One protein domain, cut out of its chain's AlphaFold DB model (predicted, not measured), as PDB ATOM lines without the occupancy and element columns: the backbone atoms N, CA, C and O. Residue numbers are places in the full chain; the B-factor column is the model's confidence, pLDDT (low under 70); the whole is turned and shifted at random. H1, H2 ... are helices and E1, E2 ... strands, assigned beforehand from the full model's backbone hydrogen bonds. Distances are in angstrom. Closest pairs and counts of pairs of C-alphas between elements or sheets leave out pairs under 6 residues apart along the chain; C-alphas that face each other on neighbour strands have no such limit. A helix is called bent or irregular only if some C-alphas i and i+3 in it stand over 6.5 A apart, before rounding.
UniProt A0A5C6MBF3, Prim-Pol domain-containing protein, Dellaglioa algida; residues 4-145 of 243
ATOM      1  N   ILE A   4     -14.086  35.536 -42.079       92.12
ATOM      2  CA  ILE A   4     -14.053  35.063 -40.686       92.12
ATOM      3  C   ILE A   4     -12.782  34.255 -40.400       92.12
ATOM      4  O   ILE A   4     -12.145  34.498 -39.384       92.12
ATOM      5  N   ASP A   5     -12.376  33.378 -41.315       92.81
ATOM      6  CA  ASP A   5     -11.208  32.506 -41.156       92.81
ATOM      7  C   ASP A   5      -9.917  33.343 -41.099       92.81
ATOM      8  O   ASP A   5      -9.030  33.093 -40.291       92.81
ATOM      9  N   ALA A   6      -9.854  34.425 -41.888       95.06
ATOM     10  CA  ALA A   6      -8.758  35.394 -41.842       95.06
ATOM     11  C   ALA A   6      -8.671  36.113 -40.482       95.06
ATOM     12  O   ALA A   6      -7.585  36.316 -39.944       95.06
ATOM     13  N   LEU A   7      -9.815  36.507 -39.916       95.56
ATOM     14  CA  LEU A   7      -9.863  37.160 -38.608       95.56
ATOM     15  C   LEU A   7      -9.501  36.200 -37.474       95.56
ATOM     16  O   LEU A   7      -8.834  36.614 -36.528       95.56
ATOM     17  N   ASP A   8      -9.928  34.942 -37.567       94.88
ATOM     18  CA  ASP A   8      -9.588  33.912 -36.589       94.88
ATOM     19  C   ASP A   8      -8.093  33.565 -36.635       94.88
ATOM     20  O   ASP A   8      -7.455  33.523 -35.589       94.88
ATOM     21  N   ALA A   9      -7.497  33.445 -37.826       94.88
ATOM     22  CA  ALA A   9      -6.053  33.254 -37.972       94.88
ATOM     23  C   ALA A   9      -5.251  34.396 -37.317       94.88
ATOM     24  O   ALA A   9      -4.326  34.144 -36.547       94.88
ATOM     25  N   LEU A  10      -5.646  35.654 -37.551       95.31
ATOM     26  CA  LEU A  10      -5.020  36.808 -36.893       95.31
ATOM     27  C   LEU A  10      -5.185  36.769 -35.368       95.31
ATOM     28  O   LEU A  10      -4.248  37.097 -34.643       95.31
ATOM     29  N   ARG A  11      -6.365  36.371 -34.871       95.31
ATOM     30  CA  ARG A  11      -6.630  36.227 -33.429       95.31
ATOM     31  C   ARG A  11      -5.704  35.188 -32.790       95.31
ATOM     32  O   ARG A  11      -5.229  35.429 -31.688       95.31
ATOM     33  N   LYS A  12      -5.441  34.090 -33.498       94.00
ATOM     34  CA  LYS A  12      -4.538  32.992 -33.113       94.00
ATOM     35  C   LYS A  12      -3.048  33.350 -33.206       94.00
ATOM     36  O   LYS A  12      -2.192  32.509 -32.958       94.00
ATOM     37  N   GLY A  13      -2.721  34.583 -33.604       92.69
ATOM     38  CA  GLY A  13      -1.347  35.080 -33.695       92.69
ATOM     39  C   GLY A  13      -0.648  34.800 -35.028       92.69
ATOM     40  O   GLY A  13       0.527  35.144 -35.186       92.69
ATOM     41  N   TYR A  14      -1.342  34.225 -36.014       94.00
ATOM     42  CA  TYR A  14      -0.768  34.008 -37.336       94.00
ATOM     43  C   TYR A  14      -0.652  35.308 -38.123       94.00
ATOM     44  O   TYR A  14      -1.592  36.098 -38.210       94.00
ATOM     45  N   ARG A  15       0.474  35.474 -38.819       93.94
ATOM     46  CA  ARG A  15       0.576  36.438 -39.914       93.94
ATOM     47  C   ARG A  15      -0.057  35.836 -41.160       93.94
ATOM     48  O   ARG A  15       0.264  34.708 -41.532       93.94
ATOM     49  N   ILE A  16      -0.907  36.604 -41.833       95.12
ATOM     50  CA  ILE A  16      -1.597  36.148 -43.041       95.12
ATOM     51  C   ILE A  16      -1.358  37.068 -44.235       95.12
ATOM     52  O   ILE A  16      -1.002  38.236 -44.093       95.12
ATOM     53  N   THR A  17      -1.618  36.541 -45.426       95.56
ATOM     54  CA  THR A  17      -1.776  37.307 -46.659       95.56
ATOM     55  C   THR A  17      -2.960  36.760 -47.456       95.56
ATOM     56  O   THR A  17      -3.163  35.545 -47.492       95.56
ATOM     57  N   PRO A  18      -3.759  37.614 -48.117       95.88
ATOM     58  CA  PRO A  18      -4.741  37.143 -49.085       95.88
ATOM     59  C   PRO A  18      -4.038  36.523 -50.296       95.88
ATOM     60  O   PRO A  18      -3.043  37.066 -50.795       95.88
ATOM     61  N   VAL A  19      -4.579  35.414 -50.797       94.75
ATOM     62  CA  VAL A  19      -4.127  34.780 -52.042       94.75
ATOM     63  C   VAL A  19      -5.285  34.570 -53.015       94.75
ATOM     64  O   VAL A  19      -6.415  34.301 -52.611       94.75
ATOM     65  N   ILE A  20      -4.984  34.653 -54.310       93.38
ATOM     66  CA  ILE A  20      -5.888  34.306 -55.413       93.38
ATOM     67  C   ILE A  20      -5.182  33.244 -56.245       93.38
ATOM     68  O   ILE A  20      -4.043  33.454 -56.660       93.38
ATOM     69  N   ASN A  21      -5.823  32.099 -56.493       89.12
ATOM     70  CA  ASN A  21      -5.233  31.005 -57.279       89.12
ATOM     71  C   ASN A  21      -3.809  30.626 -56.814       89.12
ATOM     72  O   ASN A  21      -2.909  30.443 -57.633       89.12
ATOM     73  N   LYS A  22      -3.605  30.539 -55.490       85.44
ATOM     74  CA  LYS A  22      -2.305  30.268 -54.843       85.44
ATOM     75  C   LYS A  22      -1.207  31.302 -55.135       85.44
ATOM     76  O   LYS A  22      -0.031  30.964 -55.092       85.44
ATOM     77  N   LYS A  23      -1.561  32.546 -55.454       91.62
ATOM     78  CA  LYS A  23      -0.606  33.653 -55.586       91.62
ATOM     79  C   LYS A  23      -0.950  34.750 -54.585       91.62
ATOM     80  O   LYS A  23      -2.126  35.108 -54.489       91.62
ATOM     81  N   PRO A  24       0.034  35.285 -53.844       93.00
ATOM     82  CA  PRO A  24      -0.215  36.348 -52.887       93.00
ATOM     83  C   PRO A  24      -0.653  37.605 -53.626       93.00
ATOM     84  O   PRO A  24      -0.037  38.016 -54.607       93.00
ATOM     85  N   PHE A  25      -1.745  38.201 -53.156       93.12
ATOM     86  CA  PHE A  25      -2.243  39.461 -53.696       93.12
ATOM     87  C   PHE A  25      -1.400  40.653 -53.212       93.12
ATOM     88  O   PHE A  25      -1.286  41.656 -53.911       93.12
ATOM     89  N   LEU A  26      -0.783  40.535 -52.032       91.62
ATOM     90  CA  LEU A  26       0.090  41.549 -51.441       91.62
ATOM     91  C   LEU A  26       1.537  41.048 -51.364       91.62
ATOM     92  O   LEU A  26       1.757  39.842 -51.226       91.62
ATOM     93  N   PRO A  27       2.535  41.951 -51.380       88.00
ATOM     94  CA  PRO A  27       3.924  41.602 -51.102       88.00
ATOM     95  C   PRO A  27       4.088  41.272 -49.611       88.00
ATOM     96  O   PRO A  27       4.566  42.076 -48.814       88.00
ATOM     97  N   PHE A  28       3.682  40.062 -49.230       89.94
ATOM     98  CA  PHE A  28       3.574  39.625 -47.839       89.94
ATOM     99  C   PHE A  28       4.897  39.611 -47.082       89.94
ATOM    100  O   PHE A  28       4.863  39.440 -45.877       89.94
ATOM    101  N   LYS A  29       6.047  39.775 -47.747       85.31
ATOM    102  CA  LYS A  29       7.353  39.926 -47.096       85.31
ATOM    103  C   LYS A  29       7.483  41.280 -46.398       85.31
ATOM    104  O   LYS A  29       7.992  41.353 -45.284       85.31
ATOM    105  N   THR A  30       7.010  42.340 -47.045       84.81
ATOM    106  CA  THR A  30       7.182  43.728 -46.592       84.81
ATOM    107  C   THR A  30       5.919  44.314 -45.981       84.81
ATOM    108  O   THR A  30       6.008  45.278 -45.229       84.81
ATOM    109  N   LEU A  31       4.754  43.741 -46.288       86.06
ATOM    110  CA  LEU A  31       3.466  44.220 -45.809       86.06
ATOM    111  C   LEU A  31       2.816  43.189 -44.886       86.06
ATOM    112  O   LEU A  31       2.682  42.014 -45.238       86.06
ATOM    113  N   GLU A  32       2.390  43.650 -43.712       89.00
ATOM    114  CA  GLU A  32       1.604  42.868 -42.760       89.00
ATOM    115  C   GLU A  32       0.123  43.225 -42.865       89.00
ATOM    116  O   GLU A  32      -0.253  44.390 -42.995       89.00
ATOM    117  N   VAL A  33      -0.724  42.198 -42.841       92.81
ATOM    118  CA  VAL A  33      -2.177  42.348 -42.859       92.81
ATOM    119  C   VAL A  33      -2.673  42.340 -41.421       92.81
ATOM    120  O   VAL A  33      -2.459  41.368 -40.705       92.81
ATOM    121  N   ASP A  34      -3.364  43.402 -41.014       93.69
ATOM    122  CA  ASP A  34      -3.985  43.502 -39.695       93.69
ATOM    123  C   ASP A  34      -5.511  43.305 -39.753       93.69
ATOM    124  O   ASP A  34      -6.139  43.207 -40.817       93.69
ATOM    125  N   LYS A  35      -6.142  43.284 -38.574       96.06
ATOM    126  CA  LYS A  35      -7.597  43.150 -38.432       96.06
ATOM    127  C   LYS A  35      -8.359  44.231 -39.204       96.06
ATOM    128  O   LYS A  35      -9.392  43.943 -39.812       96.06
ATOM    129  N   HIS A  36      -7.885  45.475 -39.182       95.00
ATOM    130  CA  HIS A  36      -8.557  46.584 -39.858       95.00
ATOM    131  C   HIS A  36      -8.501  46.442 -41.379       95.00
ATOM    132  O   HIS A  36      -9.488  46.737 -42.062       95.00
ATOM    133  N   TRP A  37      -7.380  45.966 -41.910       95.12
ATOM    134  CA  TRP A  37      -7.194  45.688 -43.321       95.12
ATOM    135  C   TRP A  37      -8.141  44.580 -43.775       95.12
ATOM    136  O   TRP A  37      -8.869  44.781 -44.747       95.12
ATOM    137  N   VAL A  38      -8.216  43.465 -43.037       96.19
ATOM    138  CA  VAL A  38      -9.154  42.367 -43.335       96.19
ATOM    139  C   VAL A  38     -10.597  42.873 -43.328       96.19
ATOM    140  O   VAL A  38     -11.367  42.607 -44.252       96.19
ATOM    141  N   LEU A  39     -10.985  43.657 -42.319       94.56
ATOM    142  CA  LEU A  39     -12.353  44.165 -42.213       94.56
ATOM    143  C   LEU A  39     -12.758  45.078 -43.378       94.56
ATOM    144  O   LEU A  39     -13.929  45.051 -43.758       94.56
ATOM    145  N   ARG A  40     -11.824  45.841 -43.957       95.00
ATOM    146  CA  ARG A  40     -12.116  46.801 -45.034       95.00
ATOM    147  C   ARG A  40     -11.894  46.260 -46.445       95.00
ATOM    148  O   ARG A  40     -12.649  46.625 -47.336       95.00
ATOM    149  N   ASN A  41     -10.893  45.405 -46.645       94.56
ATOM    150  CA  ASN A  41     -10.384  45.074 -47.980       94.56
ATOM    151  C   ASN A  41     -10.549  43.599 -48.369       94.56
ATOM    152  O   ASN A  41     -10.324  43.256 -49.530       94.56
ATOM    153  N   TRP A  42     -10.916  42.711 -47.436       95.00
ATOM    154  CA  TRP A  42     -11.009  41.283 -47.742       95.00
ATOM    155  C   TRP A  42     -12.161  40.983 -48.701       95.00
ATOM    156  O   TRP A  42     -13.321  41.278 -48.398       95.00
ATOM    157  N   LYS A  43     -11.841  40.361 -49.839       93.25
ATOM    158  CA  LYS A  43     -12.804  39.963 -50.869       93.25
ATOM    159  C   LYS A  43     -13.180  38.490 -50.737       93.25
ATOM    160  O   LYS A  43     -12.413  37.687 -50.219       93.25
ATOM    161  N   ASN A  44     -14.349  38.128 -51.263       90.12
ATOM    162  CA  ASN A  44     -14.850  36.747 -51.229       90.12
ATOM    163  C   ASN A  44     -13.985  35.761 -52.034       90.12
ATOM    164  O   ASN A  44     -14.008  34.568 -51.760       90.12
ATOM    165  N   GLU A  45     -13.241  36.257 -53.022       91.25
ATOM    166  CA  GLU A  45     -12.332  35.468 -53.861       91.25
ATOM    167  C   GLU A  45     -10.988  35.149 -53.186       91.25
ATOM    168  O   GLU A  45     -10.207  34.370 -53.728       91.25
ATOM    169  N   TYR A  46     -10.693  35.759 -52.032       94.12
ATOM    170  CA  TYR A  46      -9.429  35.549 -51.333       94.12
ATOM    171  C   TYR A  46      -9.480  34.285 -50.481       94.12
ATOM    172  O   TYR A  46     -10.341  34.136 -49.609       94.12
ATOM    173  N   ASP A  47      -8.494  33.416 -50.680       93.69
ATOM    174  CA  ASP A  47      -8.146  32.392 -49.703       93.69
ATOM    175  C   ASP A  47      -7.141  32.962 -48.688       93.69
ATOM    176  O   ASP A  47      -6.461  33.966 -48.937       93.69
ATOM    177  N   VAL A  48      -7.081  32.338 -47.511       95.06
ATOM    178  CA  VAL A  48      -6.150  32.718 -46.447       95.06
ATOM    179  C   VAL A  48      -4.850  31.958 -46.666       95.06
ATOM    180  O   VAL A  48      -4.842  30.730 -46.721       95.06
ATOM    181  N   ALA A  49      -3.747  32.687 -46.774       95.12
ATOM    182  CA  ALA A  49      -2.425  32.102 -46.660       95.12
ATOM    183  C   ALA A  49      -1.768  32.548 -45.365       95.12
ATOM    184  O   ALA A  49      -1.742  33.739 -45.058       95.12
ATOM    185  N   VAL A  50      -1.217  31.592 -44.635       94.94
ATOM    186  CA  VAL A  50      -0.464  31.829 -43.413       94.94
ATOM    187  C   VAL A  50       1.012  31.931 -43.768       94.94
ATOM    188  O   VAL A  50       1.561  31.029 -44.398       94.94
ATOM    189  N   VAL A  51       1.657  33.024 -43.372       93.81
ATOM    190  CA  VAL A  51       3.084  33.260 -43.618       93.81
ATOM    191  C   VAL A  51       3.900  32.488 -42.585       93.81
ATOM    192  O   VAL A  51       3.803  32.752 -41.386       93.81
ATOM    193  N   CYS A  52       4.727  31.552 -43.047       90.00
ATOM    194  CA  CYS A  52       5.562  30.714 -42.194       90.00
ATOM    195  C   CYS A  52       6.722  31.557 -41.659       90.00
ATOM    196  O   CYS A  52       7.739  31.657 -42.320       90.00
ATOM    197  N   ARG A  53       6.614  32.215 -40.498       78.25
ATOM    198  CA  ARG A  53       7.668  33.147 -40.028       78.25
ATOM    199  C   ARG A  53       9.054  32.496 -39.902       78.25
ATOM    200  O   ARG A  53      10.059  33.190 -40.032       78.25
ATOM    201  N   GLY A  54       9.093  31.181 -39.681       75.44
ATOM    202  CA  GLY A  54      10.321  30.400 -39.530       75.44
ATOM    203  C   GLY A  54      10.949  30.485 -38.143       75.44
ATOM    204  O   GLY A  54      12.022  29.932 -37.945       75.44
ATOM    205  N   VAL A  55      10.293  31.153 -37.190       80.44
ATOM    206  CA  VAL A  55      10.829  31.387 -35.839       80.44
ATOM    207  C   VAL A  55      10.037  30.696 -34.728       80.44
ATOM    208  O   VAL A  55      10.657  30.244 -33.777       80.44
ATOM    209  N   ASP A  56       8.714  30.531 -34.860       88.94
ATOM    210  CA  ASP A  56       7.889  29.956 -33.774       88.94
ATOM    211  C   ASP A  56       7.253  28.610 -34.136       88.94
ATOM    212  O   ASP A  56       6.968  27.797 -33.265       88.94
ATOM    213  N   TRP A  57       7.031  28.362 -35.425       94.94
ATOM    214  CA  TRP A  57       6.399  27.147 -35.930       94.94
ATOM    215  C   TRP A  57       6.865  26.851 -37.353       94.94
ATOM    216  O   TRP A  57       7.361  27.736 -38.065       94.94
ATOM    217  N   PHE A  58       6.678  25.604 -37.765       95.62
ATOM    218  CA  PHE A  58       6.926  25.146 -39.123       95.62
ATOM    219  C   PHE A  58       5.821  24.195 -39.587       95.62
ATOM    220  O   PHE A  58       4.991  23.743 -38.797       95.62
ATOM    221  N   VAL A  59       5.803  23.920 -40.892       96.44
ATOM    222  CA  VAL A  59       4.887  22.952 -41.502       96.44
ATOM    223  C   VAL A  59       5.656  21.922 -42.306       96.44
ATOM    224  O   VAL A  59       6.536  22.283 -43.089       96.44
ATOM    225  N   VAL A  60       5.263  20.660 -42.156       96.81
ATOM    226  CA  VAL A  60       5.551  19.599 -43.124       96.81
ATOM    227  C   VAL A  60       4.413  19.593 -44.146       96.81
ATOM    228  O   VAL A  60       3.270  19.282 -43.807       96.81
ATOM    229  N   ASP A  61       4.703  20.022 -45.373       96.88
ATOM    230  CA  ASP A  61       3.735  20.138 -46.466       96.88
ATOM    231  C   ASP A  61       3.851  18.935 -47.398       96.88
ATOM    232  O   ASP A  61       4.850  18.765 -48.099       96.88
ATOM    233  N   PHE A  62       2.813  18.110 -47.388       96.69
ATOM    234  CA  PHE A  62       2.646  16.960 -48.255       96.69
ATOM    235  C   PHE A  62       1.784  17.360 -49.451       96.69
ATOM    236  O   PHE A  62       0.593  17.637 -49.308       96.69
ATOM    237  N   ASP A  63       2.353  17.306 -50.652       93.06
ATOM    238  CA  ASP A  63       1.663  17.709 -51.885       93.06
ATOM    239  C   ASP A  63       0.519  16.750 -52.279       93.06
ATOM    240  O   ASP A  63      -0.406  17.146 -53.002       93.06
ATOM    241  N   ASN A  64       0.577  15.486 -51.827       93.81
ATOM    242  CA  ASN A  64      -0.419  14.454 -52.121       93.81
ATOM    243  C   ASN A  64      -0.669  13.471 -50.957       93.81
ATOM    244  O   ASN A  64       0.163  13.291 -50.067       93.81
ATOM    245  N   GLU A  65      -1.827  12.808 -50.996       94.56
ATOM    246  CA  GLU A  65      -2.268  11.845 -49.977       94.56
ATOM    247  C   GLU A  65      -1.420  10.565 -49.912       94.56
ATOM    248  O   GLU A  65      -1.244  10.003 -48.832       94.56
ATOM    249  N   GLU A  66      -0.885  10.091 -51.040       93.69
ATOM    250  CA  GLU A  66      -0.113   8.844 -51.079       93.69
ATOM    251  C   GLU A  66       1.161   8.955 -50.235       93.69
ATOM    252  O   GLU A  66       1.484   8.049 -49.465       93.69
ATOM    253  N   VAL A  67       1.877  10.074 -50.361       92.00
ATOM    254  CA  VAL A  67       3.102  10.317 -49.596       92.00
ATOM    255  C   VAL A  67       2.788  10.604 -48.131       92.00
ATOM    256  O   VAL A  67       3.492  10.087 -47.265       92.00
ATOM    257  N   PHE A  68       1.699  11.325 -47.841       95.88
ATOM    258  CA  PHE A  68       1.237  11.519 -46.464       95.88
ATOM    259  C   PHE A  68       0.998  10.179 -45.761       95.88
ATOM    260  O   PHE A  68       1.598   9.930 -44.727       95.88
ATOM    261  N   LYS A  69       0.230   9.258 -46.359       94.56
ATOM    262  CA  LYS A  69      -0.052   7.939 -45.760       94.56
ATOM    263  C   LYS A  69       1.200   7.103 -45.478       94.56
ATOM    264  O   LYS A  69       1.217   6.331 -44.527       94.56
ATOM    265  N   LYS A  70       2.252   7.238 -46.292       94.19
ATOM    266  CA  LYS A  70       3.530   6.532 -46.075       94.19
ATOM    267  C   LYS A  70       4.305   7.073 -44.873       94.19
ATOM    268  O   LYS A  70       5.048   6.319 -44.254       94.19
ATOM    269  N   LEU A  71       4.151   8.362 -44.571       94.44
ATOM    270  CA  LEU A  71       4.893   9.075 -43.530       94.44
ATOM    271  C   LEU A  71       4.005   9.518 -42.356       94.44
ATOM    272  O   LEU A  71       4.492  10.182 -41.451       94.44
ATOM    273  N   GLU A  72       2.728   9.135 -42.337       95.06
ATOM    274  CA  GLU A  72       1.732   9.585 -41.357       95.06
ATOM    275  C   GLU A  72       2.183   9.312 -39.920       95.06
ATOM    276  O   GLU A  72       2.092  10.191 -39.070       95.06
ATOM    277  N   LEU A  73       2.757   8.131 -39.665       94.69
ATOM    278  CA  LEU A  73       3.273   7.762 -38.344       94.69
ATOM    279  C   LEU A  73       4.406   8.679 -37.862       94.69
ATOM    280  O   LEU A  73       4.518   8.904 -36.662       94.69
ATOM    281  N   LEU A  74       5.215   9.220 -38.778       94.00
ATOM    282  CA  LEU A  74       6.326  10.121 -38.456       94.00
ATOM    283  C   LEU A  74       5.835  11.502 -38.001       94.00
ATOM    284  O   LEU A  74       6.538  12.209 -37.291       94.00
ATOM    285  N   VAL A  75       4.635  11.895 -38.429       96.75
ATOM    286  CA  VAL A  75       4.052  13.217 -38.161       96.75
ATOM    287  C   VAL A  75       2.780  13.137 -37.310       96.75
ATOM    288  O   VAL A  75       2.065  14.127 -37.172       96.75
ATOM    289  N   ALA A  76       2.485  11.969 -36.733       95.56
ATOM    290  CA  ALA A  76       1.202  11.657 -36.101       95.56
ATOM    291  C   ALA A  76       0.886  12.507 -34.861       95.56
ATOM    292  O   ALA A  76      -0.281  12.656 -34.503       95.56
ATOM    293  N   ASN A  77       1.907  13.053 -34.194       97.00
ATOM    294  CA  ASN A  77       1.730  13.940 -33.048       97.00
ATOM    295  C   ASN A  77       1.451  15.396 -33.446       97.00
ATOM    296  O   ASN A  77       1.107  16.187 -32.573       97.00
ATOM    297  N   GLY A  78       1.608  15.757 -34.722       97.19
ATOM    298  CA  GLY A  78       1.381  17.109 -35.221       97.19
ATOM    299  C   GLY A  78      -0.092  17.440 -35.444       97.19
ATOM    300  O   GLY A  78      -0.949  16.561 -35.552       97.19
ATOM    301  N   PHE A  79      -0.402  18.732 -35.573       96.94
ATOM    302  CA  PHE A  79      -1.745  19.146 -35.983       96.94
ATOM    303  C   PHE A  79      -1.902  18.965 -37.494       96.94
ATOM    304  O   PHE A  79      -1.212  19.629 -38.266       96.94
ATOM    305  N   VAL A  80      -2.816  18.092 -37.919       96.25
ATOM    306  CA  VAL A  80      -3.019  17.750 -39.333       96.25
ATOM    307  C   VAL A  80      -4.169  18.555 -39.938       96.25
ATOM    308  O   VAL A  80      -5.305  18.511 -39.471       96.25
ATOM    309  N   GLU A  81      -3.889  19.231 -41.046       94.88
ATOM    310  CA  GLU A  81      -4.870  19.895 -41.896       94.88
ATOM    311  C   GLU A  81      -4.889  19.237 -43.280       94.88
ATOM    312  O   GLU A  81      -3.888  19.231 -43.998       94.88
ATOM    313  N   GLN A  82      -6.054  18.750 -43.708       93.50
ATOM    314  CA  GLN A  82      -6.244  18.302 -45.084       93.50
ATOM    315  C   GLN A  82      -6.380  19.506 -46.029       93.50
ATOM    316  O   GLN A  82      -7.248  20.366 -45.861       93.50
ATOM    317  N   THR A  83      -5.544  19.551 -47.064       90.94
ATOM    318  CA  THR A  83      -5.624  20.541 -48.144       90.94
ATOM    319  C   THR A  83      -6.445  19.997 -49.315       90.94
ATOM    320  O   THR A  83      -6.902  18.857 -49.316       90.94
ATOM    321  N   LYS A  84      -6.612  20.787 -50.385       88.12
ATOM    322  CA  LYS A  84      -7.288  20.318 -51.614       88.12
ATOM    323  C   LYS A  84      -6.656  19.067 -52.245       88.12
ATOM    324  O   LYS A  84      -7.341  18.402 -53.014       88.12
ATOM    325  N   ARG A  85      -5.358  18.812 -52.037       88.56
ATOM    326  CA  ARG A  85      -4.628  17.712 -52.706       88.56
ATOM    327  C   ARG A  85      -3.786  16.850 -51.769       88.56
ATOM    328  O   ARG A  85      -3.540  15.698 -52.103       88.56
ATOM    329  N   GLY A  86      -3.371  17.388 -50.632       94.31
ATOM    330  CA  GLY A  86      -2.495  16.712 -49.685       94.31
ATOM    331  C   GLY A  86      -2.733  17.224 -48.272       94.31
ATOM    332  O   GLY A  86      -3.886  17.450 -47.904       94.31
ATOM    333  N   TYR A  87      -1.676  17.410 -47.488       96.88
ATOM    334  CA  TYR A  87      -1.783  17.657 -46.050       96.88
ATOM    335  C   TYR A  87      -0.733  18.655 -45.577       96.88
ATOM    336  O   TYR A  87       0.416  18.597 -45.998       96.88
ATOM    337  N   HIS A  88      -1.116  19.535 -44.662       96.81
ATOM    338  CA  HIS A  88      -0.172  20.299 -43.859       96.81
ATOM    339  C   HIS A  88      -0.145  19.707 -42.458       96.81
ATOM    340  O   HIS A  88      -1.206  19.493 -41.868       96.81
ATOM    341  N   VAL A  89       1.045  19.483 -41.908       97.50
ATOM    342  CA  VAL A  89       1.197  19.113 -40.499       97.50
ATOM    343  C   VAL A  89       2.010  20.174 -39.776       97.50
ATOM    344  O   VAL A  89       3.134  20.472 -40.179       97.50
ATOM    345  N   TYR A  90       1.416  20.774 -38.747       97.25
ATOM    346  CA  TYR A  90       1.960  21.922 -38.027       97.25
ATOM    347  C   TYR A  90       2.621  21.491 -36.716       97.25
ATOM    348  O   TYR A  90       2.066  20.676 -35.974       97.25
ATOM    349  N   PHE A  91       3.763  22.113 -36.420       97.06
ATOM    350  CA  PHE A  91       4.564  21.900 -35.213       97.06
ATOM    351  C   PHE A  91       5.153  23.222 -34.720       97.06
ATOM    352  O   PHE A  91       5.378  24.142 -35.516       97.06
ATOM    353  N   SER A  92       5.456  23.312 -33.426       95.94
ATOM    354  CA  SER A  92       6.279  24.398 -32.891       95.94
ATOM    355  C   SER A  92       7.734  24.248 -33.355       95.94
ATOM    356  O   SER A  92       8.212  23.148 -33.633       95.94
ATOM    357  N   GLN A  93       8.468  25.356 -33.454       93.81
ATOM    358  CA  GLN A  93       9.902  25.307 -33.754       93.81
ATOM    359  C   GLN A  93      10.694  24.751 -32.556       93.81
ATOM    360  O   GLN A  93      10.458  25.193 -31.427       93.81
ATOM    361  N   PRO A  94      11.675  23.850 -32.771       91.75
ATOM    362  CA  PRO A  94      12.613  23.464 -31.722       91.75
ATOM    363  C   PRO A  94      13.406  24.681 -31.234       91.75
ATOM    364  O   PRO A  94      13.940  25.448 -32.035       91.75
ATOM    365  N   ARG A  95      13.509  24.859 -29.912       86.06
ATOM    366  CA  ARG A  95      14.120  26.062 -29.313       86.06
ATOM    367  C   ARG A  95      15.625  26.162 -29.550       86.06
ATOM    368  O   ARG A  95      16.137  27.259 -29.748       86.06
ATOM    369  N   GLU A  96      16.327  25.035 -29.495       84.19
ATOM    370  CA  GLU A  96      17.793  24.999 -29.580       84.19
ATOM    371  C   GLU A  96      18.300  24.950 -31.024       84.19
ATOM    372  O   GLU A  96      19.332  25.539 -31.339       84.19
ATOM    373  N   SER A  97      17.554  24.288 -31.911       84.12
ATOM    374  CA  SER A  97      17.898  24.151 -33.326       84.12
ATOM    375  C   SER A  97      16.664  24.356 -34.211       84.12
ATOM    376  O   SER A  97      16.104  23.377 -34.715       84.12
ATOM    377  N   PRO A  98      16.225  25.614 -34.415       88.75
ATOM    378  CA  PRO A  98      15.100  25.909 -35.290       88.75
ATOM    379  C   PRO A  98      15.328  25.361 -36.698       88.75
ATOM    380  O   PRO A  98      16.388  25.556 -37.301       88.75
ATOM    381  N   LEU A  99      14.313  24.694 -37.237       90.06
ATOM    382  CA  LEU A  99      14.357  24.157 -38.587       90.06
ATOM    383  C   LEU A  99      14.333  25.289 -39.612       90.06
ATOM    384  O   LEU A  99      13.642  26.296 -39.449       90.06
ATOM    385  N   ILE A 100      15.055  25.086 -40.708       89.44
ATOM    386  CA  ILE A 100      15.022  25.965 -41.876       89.44
ATOM    387  C   ILE A 100      14.117  25.382 -42.958       89.44
ATOM    388  O   ILE A 100      13.704  24.225 -42.909       89.44
ATOM    389  N   GLN A 101      13.808  26.191 -43.968       90.88
ATOM    390  CA  GLN A 101      13.082  25.697 -45.128       90.88
ATOM    391  C   GLN A 101      13.893  24.642 -45.893       90.88
ATOM    392  O   GLN A 101      15.024  24.903 -46.300       90.88
ATOM    393  N   VAL A 102      13.255  23.506 -46.179       90.62
ATOM    394  CA  VAL A 102      13.779  22.434 -47.033       90.62
ATOM    395  C   VAL A 102      12.734  22.124 -48.100       90.62
ATOM    396  O   VAL A 102      11.588  21.845 -47.775       90.62
ATOM    397  N   ILE A 103      13.099  22.199 -49.378       86.31
ATOM    398  CA  ILE A 103      12.182  21.896 -50.490       86.31
ATOM    399  C   ILE A 103      12.511  20.504 -51.018       86.31
ATOM    400  O   ILE A 103      13.658  20.253 -51.386       86.31
ATOM    401  N   GLY A 104      11.510  19.630 -51.110       87.38
ATOM    402  CA  GLY A 104      11.675  18.263 -51.588       87.38
ATOM    403  C   GLY A 104      12.626  17.454 -50.712       87.38
ATOM    404  O   GLY A 104      13.594  16.898 -51.234       87.38
ATOM    405  N   ILE A 105      12.370  17.421 -49.397       86.50
ATOM    406  CA  ILE A 105      13.146  16.579 -48.476       86.50
ATOM    407  C   ILE A 105      13.078  15.115 -48.915       86.50
ATOM    408  O   ILE A 105      14.095  14.444 -49.048       86.50
ATOM    409  N   VAL A 106      11.875  14.697 -49.293       87.94
ATOM    410  CA  VAL A 106      11.606  13.583 -50.198       87.94
ATOM    411  C   VAL A 106      10.634  14.085 -51.264       87.94
ATOM    412  O   VAL A 106      10.009  15.139 -51.096       87.94
ATOM    413  N   ASN A 107      10.499  13.373 -52.381       88.12
ATOM    414  CA  ASN A 107       9.593  13.785 -53.447       88.12
ATOM    415  C   ASN A 107       8.174  14.087 -52.919       88.12
ATOM    416  O   ASN A 107       7.536  13.223 -52.317       88.12
ATOM    417  N   ASN A 108       7.662  15.286 -53.223       90.81
ATOM    418  CA  ASN A 108       6.348  15.795 -52.800       90.81
ATOM    419  C   ASN A 108       6.206  16.113 -51.294       90.81
ATOM    420  O   ASN A 108       5.077  16.184 -50.803       90.81
ATOM    421  N   VAL A 109       7.318  16.300 -50.570       93.75
ATOM    422  CA  VAL A 109       7.317  16.769 -49.174       93.75
ATOM    423  C   VAL A 109       8.262  17.953 -49.008       93.75
ATOM    424  O   VAL A 109       9.452  17.859 -49.312       93.75
ATOM    425  N   ASP A 110       7.738  19.048 -48.471       94.69
ATOM    426  CA  ASP A 110       8.498  20.249 -48.134       94.69
ATOM    427  C   ASP A 110       8.459  20.520 -46.625       94.69
ATOM    428  O   ASP A 110       7.443  20.315 -45.965       94.69
ATOM    429  N   ILE A 111       9.535  21.095 -46.097       94.75
ATOM    430  CA  ILE A 111       9.564  21.764 -44.796       94.75
ATOM    431  C   ILE A 111       9.440  23.267 -45.040       94.75
ATOM    432  O   ILE A 111      10.335  23.898 -45.614       94.75
ATOM    433  N   LYS A 112       8.331  23.866 -44.603       94.56
ATOM    434  CA  LYS A 112       8.098  25.311 -44.700       94.56
ATOM    435  C   LYS A 112       8.367  25.983 -43.358       94.56
ATOM    436  O   LYS A 112       7.532  25.966 -42.457       94.56
ATOM    437  N   ALA A 113       9.536  26.607 -43.263       92.50
ATOM    438  CA  ALA A 113      10.036  27.250 -42.048       92.50
ATOM    439  C   ALA A 113      10.795  28.556 -42.363       92.50
ATOM    440  O   ALA A 113      11.854  28.836 -41.813       92.50
ATOM    441  N   SER A 114      10.300  29.359 -43.309       89.75
ATOM    442  CA  SER A 114      10.942  30.620 -43.704       89.75
ATOM    443  C   SER A 114       9.918  31.703 -43.990       89.75
ATOM    444  O   SER A 114       8.983  31.463 -44.753       89.75
ATOM    445  N   GLY A 115      10.153  32.921 -43.478       85.50
ATOM    446  CA  GLY A 115       9.282  34.088 -43.690       85.50
ATOM    447  C   GLY A 115       9.105  34.512 -45.154       85.50
ATOM    448  O   GLY A 115       8.305  35.398 -45.447       85.50
ATOM    449  N   ASN A 116       9.829  33.881 -46.084       86.81
ATOM    450  CA  ASN A 116       9.627  34.015 -47.527       86.81
ATOM    451  C   ASN A 116       8.613  33.004 -48.096       86.81
ATOM    452  O   ASN A 116       8.456  32.933 -49.314       86.81
ATOM    453  N   ASN A 117       7.948  32.210 -47.256       91.12
ATOM    454  CA  ASN A 117       7.012  31.181 -47.679       91.12
ATOM    455  C   ASN A 117       5.681  31.269 -46.925       91.12
ATOM    456  O   ASN A 117       5.565  31.920 -45.884       91.12
ATOM    457  N   TYR A 118       4.662  30.624 -47.477       93.88
ATOM    458  CA  TYR A 118       3.330  30.566 -46.899       93.88
ATOM    459  C   TYR A 118       2.650  29.234 -47.221       93.88
ATOM    460  O   TYR A 118       2.986  28.565 -48.199       93.88
ATOM    461  N   VAL A 119       1.647  28.888 -46.421       94.62
ATOM    462  CA  VAL A 119       0.728  27.773 -46.674       94.62
ATOM    463  C   VAL A 119      -0.682  28.304 -46.871       94.62
ATOM    464  O   VAL A 119      -1.118  29.201 -46.154       94.62
ATOM    465  N   VAL A 120      -1.402  27.779 -47.864       94.50
ATOM    466  CA  VAL A 120      -2.819  28.118 -48.066       94.50
ATOM    467  C   VAL A 120      -3.658  27.176 -47.221       94.50
ATOM    468  O   VAL A 120      -3.804  26.001 -47.564       94.50
ATOM    469  N   THR A 121      -4.208  27.692 -46.132       92.19
ATOM    470  CA  THR A 121      -5.096  26.924 -45.257       92.19
ATOM    471  C   THR A 121      -6.445  26.707 -45.944       92.19
ATOM    472  O   THR A 121      -6.832  27.503 -46.796       92.19
ATOM    473  N   HIS A 122      -7.104  25.589 -45.644       87.88
ATOM    474  CA  HIS A 122      -8.430  25.170 -46.100       87.88
ATOM    475  C   HIS A 122      -9.376  24.812 -44.943       87.88
ATOM    476  O   HIS A 122     -10.570  24.614 -45.179       87.88
ATOM    477  N   GLY A 123      -8.858  24.741 -43.716       85.62
ATOM    478  CA  GLY A 123      -9.592  24.369 -42.518       85.62
ATOM    479  C   GLY A 123      -9.281  25.274 -41.323       85.62
ATOM    480  O   GLY A 123      -8.663  26.328 -41.467       85.62
ATOM    481  N   PRO A 124      -9.750  24.899 -40.124       86.94
ATOM    482  CA  PRO A 124      -9.393  25.606 -38.905       86.94
ATOM    483  C   PRO A 124      -7.901  25.428 -38.599       86.94
ATOM    484  O   PRO A 124      -7.365  24.327 -38.698       86.94
ATOM    485  N   LEU A 125      -7.256  26.512 -38.174       92.19
ATOM    486  CA  LEU A 125      -5.883  26.489 -37.667       92.19
ATOM    487  C   LEU A 125      -5.864  26.202 -36.154       92.19
ATOM    488  O   LEU A 125      -6.820  26.589 -35.473       92.19
ATOM    489  N   PRO A 126      -4.810  25.577 -35.610       93.50
ATOM    490  CA  PRO A 126      -4.625  25.454 -34.165       93.50
ATOM    491  C   PRO A 126      -4.270  26.817 -33.542       93.50
ATOM    492  O   PRO A 126      -3.989  27.773 -34.258       93.50
ATOM    493  N   GLU A 127      -4.314  26.945 -32.218       94.12
ATOM    494  CA  GLU A 127      -3.671  28.087 -31.548       94.12
ATOM    495  C   GLU A 127      -2.146  27.885 -31.614       94.12
ATOM    496  O   GLU A 127      -1.667  26.760 -31.466       94.12
ATOM    497  N   LEU A 128      -1.373  28.950 -31.865       90.75
ATOM    498  CA  LEU A 128       0.085  28.834 -32.033       90.75
ATOM    499  C   LEU A 128       0.789  28.279 -30.791       90.75
ATOM    500  O   LEU A 128       1.726  27.495 -30.927       90.75
ATOM    501  N   ASP A 129       0.316  28.666 -29.609       90.31
ATOM    502  CA  ASP A 129       0.884  28.250 -28.324       90.31
ATOM    503  C   ASP A 129       0.549  26.786 -27.972       90.31
ATOM    504  O   ASP A 129       1.217  26.194 -27.127       90.31
ATOM    505  N   ASP A 130      -0.445  26.194 -28.646       93.75
ATOM    506  CA  ASP A 130      -0.876  24.804 -28.452       93.75
ATOM    507  C   ASP A 130      -0.213  23.841 -29.454       93.75
ATOM    508  O   ASP A 130      -0.524  22.646 -29.475       93.75
ATOM    509  N   LEU A 131       0.670  24.344 -30.326       95.44
ATOM    510  CA  LEU A 131       1.355  23.496 -31.292       95.44
ATOM    511  C   LEU A 131       2.300  22.516 -30.580       95.44
ATOM    512  O   LEU A 131       3.097  22.929 -29.736       95.44
ATOM    513  N   PRO A 132       2.252  21.225 -30.942       96.44
ATOM    514  CA  PRO A 132       3.124  20.223 -30.356       96.44
ATOM    515  C   PRO A 132       4.563  20.408 -30.845       96.44
ATOM    516  O   PRO A 132       4.803  20.789 -31.997       96.44
ATOM    517  N   GLU A 133       5.519  20.059 -29.985       96.25
ATOM    518  CA  GLU A 133       6.907  19.879 -30.403       96.25
ATOM    519  C   GLU A 133       7.012  18.670 -31.356       96.25
ATOM    520  O   GLU A 133       6.279  17.685 -31.192       96.25
ATOM    521  N   PRO A 134       7.877  18.727 -32.383       96.06
ATOM    522  CA  PRO A 134       8.115  17.585 -33.261       96.06
ATOM    523  C   PRO A 134       8.771  16.433 -32.493       96.06
ATOM    524  O   PRO A 134       9.508  16.670 -31.540       96.06
ATOM    525  N   SER A 135       8.519  15.187 -32.907       95.75
ATOM    526  CA  SER A 135       9.194  14.038 -32.296       95.75
ATOM    527  C   SER A 135      10.671  13.979 -32.693       95.75
ATOM    528  O   SER A 135      11.061  14.494 -33.748       95.75
ATOM    529  N   ASP A 136      11.480  13.302 -31.879       93.50
ATOM    530  CA  ASP A 136      12.898  13.081 -32.174       93.50
ATOM    531  C   ASP A 136      13.076  12.345 -33.509       93.50
ATOM    532  O   ASP A 136      13.935  12.711 -34.305       93.50
ATOM    533  N   GLU A 137      12.205  11.381 -33.828       93.88
ATOM    534  CA  GLU A 137      12.250  10.660 -35.104       93.88
ATOM    535  C   GLU A 137      11.999  11.581 -36.301       93.88
ATOM    536  O   GLU A 137      12.644  11.428 -37.341       93.88
ATOM    537  N   LEU A 138      11.077  12.545 -36.178       94.38
ATOM    538  CA  LEU A 138      10.832  13.535 -37.224       94.38
ATOM    539  C   LEU A 138      12.037  14.466 -37.386       94.38
ATOM    540  O   LEU A 138      12.429  14.764 -38.515       94.38
ATOM    541  N   LEU A 139      12.640  14.913 -36.285       93.06
ATOM    542  CA  LEU A 139      13.834  15.759 -36.323       93.06
ATOM    543  C   LEU A 139      15.030  15.029 -36.937       93.06
ATOM    544  O   LEU A 139      15.712  15.588 -37.801       93.06
ATOM    545  N   ASP A 140      15.242  13.771 -36.559       91.50
ATOM    546  CA  ASP A 140      16.271  12.907 -37.126       91.50
ATOM    547  C   ASP A 140      16.021  12.654 -38.609       91.50
ATOM    548  O   ASP A 140      16.953  12.737 -39.412       91.50
ATOM    549  N   PHE A 141      14.771  12.396 -39.006       91.00
ATOM    550  CA  PHE A 141      14.403  12.274 -40.411       91.00
ATOM    551  C   PHE A 141      14.726  13.558 -41.172       91.00
ATOM    552  O   PHE A 141      15.345  13.497 -42.233       91.00
ATOM    553  N   ILE A 142      14.362  14.725 -40.635       90.44
ATOM    554  CA  ILE A 142      14.589  15.999 -41.316       90.44
ATOM    555  C   ILE A 142      16.085  16.297 -41.464       90.44
ATOM    556  O   ILE A 142      16.531  16.748 -42.519       90.44
ATOM    557  N   THR A 143      16.859  16.028 -40.417       86.62
ATOM    558  CA  THR A 143      18.284  16.371 -40.352       86.62
ATOM    559  C   THR A 143      19.147  15.415 -41.170       86.62
ATOM    560  O   THR A 143      20.109  15.844 -41.808       86.62
ATOM    561  N   ASN A 144      18.808  14.123 -41.177       84.50
ATOM    562  CA  ASN A 144      19.620  13.087 -41.820       84.50
ATOM    563  C   ASN A 144      19.176  12.759 -43.253       84.50
ATOM    564  O   ASN A 144      19.915  12.093 -43.983       84.50
ATOM    565  N   THR A 145      17.999  13.218 -43.687       79.56
ATOM    566  CA  THR A 145      17.567  13.037 -45.076       79.56
ATOM    567  C   THR A 145      18.283  14.031 -45.980       79.56
ATOM    568  O   THR A 145      18.098  15.243 -45.887       79.56
TER     569      THR A 145
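What this domain is: This is residues 4 to 145 of the 243 residues of the protein "Prim-Pol domain-containing protein" of Dellaglioa algida (UniProt A0A5C6MBF3). The domain is two lobes in a row: a smaller one, where H1 covers the three-stranded sheet E1, E2, E8 and H2 packs on H1, and a larger one, a five-stranded sheet with H3 over one face and H4 near E6. E8 is the edge of the small sheet nearest the larger lobe. The 142 printed residues hold four named helices and eight named strands, in the order H1 E1 H2 E2 E3 H3 E4 E5 E6 E7 E8 H4, a mixed class. The antiparallel sheets run E1 - E2 - E8 and E4 - E5 - E3 - E7 - E6. The whole is compact, with a radius of gyration of the C-alphas of 14.8 A and spans of 45 by 32 by 23 A.

How they stand to each other: H1, residues 4 to 11, is on the sheet of E1, residues 16 to 20, E2, residues 47 to 51, and E8, residues 118 to 120. It lies over E2 at a height over the sheet of 9.4 A. H2, residues 35 to 41, touches H1 at a shallow tilt of 31 degrees, opposite ways, the C-alphas of Leu 7 and Lys 35 being closest at 6.4 A. N 17 and O 49 of E1 and E2 are 2.8 A apart, as are N 50 and O 119 of E2 and E8, within hydrogen-bond range. In the larger sheet, E3, residues 57 to 62, H3, residues 65 to 75, and E4, residues 79 to 82, form a split strand-helix-strand unit, two strands running the same way with a helix between, whose crossover is right-handed; E5, residues 87 to 92, is between E3 and E4. E4 and E5 form a hairpin, with N 81 and O 88 2.8 A apart; N 60 and O 89 of E3 and E5 are 2.9 A apart. E6, residues 102 to 106, and E7, residues 109 to 112, form another, with N 111 and O 102 2.8 A apart; N 61 and O 110 of E3 and E7 are 2.8 A apart. H3 lies over E3 at a height over the sheet of 8.0 A. H3 and H4, residues 136 to 144, make two layers with this sheet, helices on one face. They only just touch, only at their ends, with 3 pairs of C-alphas within 8 A; Leu 74 and Leu 138 have the closest C-alphas, 5.8 A apart. Every O i to N i+4 pair is within hydrogen-bond range in H1, H2 and H4, and 5 of 7 in H3.

Where its parts are: H1 begins at C-alpha 4, (-14.053, 35.063, -40.686). E3 spans 16.4 A, E5 16.8 A and H3 13.5 A; H3 is irregular, with C-alphas 70 and 73 7.8 A apart. H4 spans 11.8 A and ends at C-alpha 144, (19.620, 13.087, -41.820).

The domain as a whole: The C-alphas farthest apart, of Arg 40 and Asn 144, are 46.4 A apart. The printed part has no cut. The links E1 to H2 and E8 to H4 are long. Mean pLDDT of the printed part is 92.3, and no printed residue is under 70.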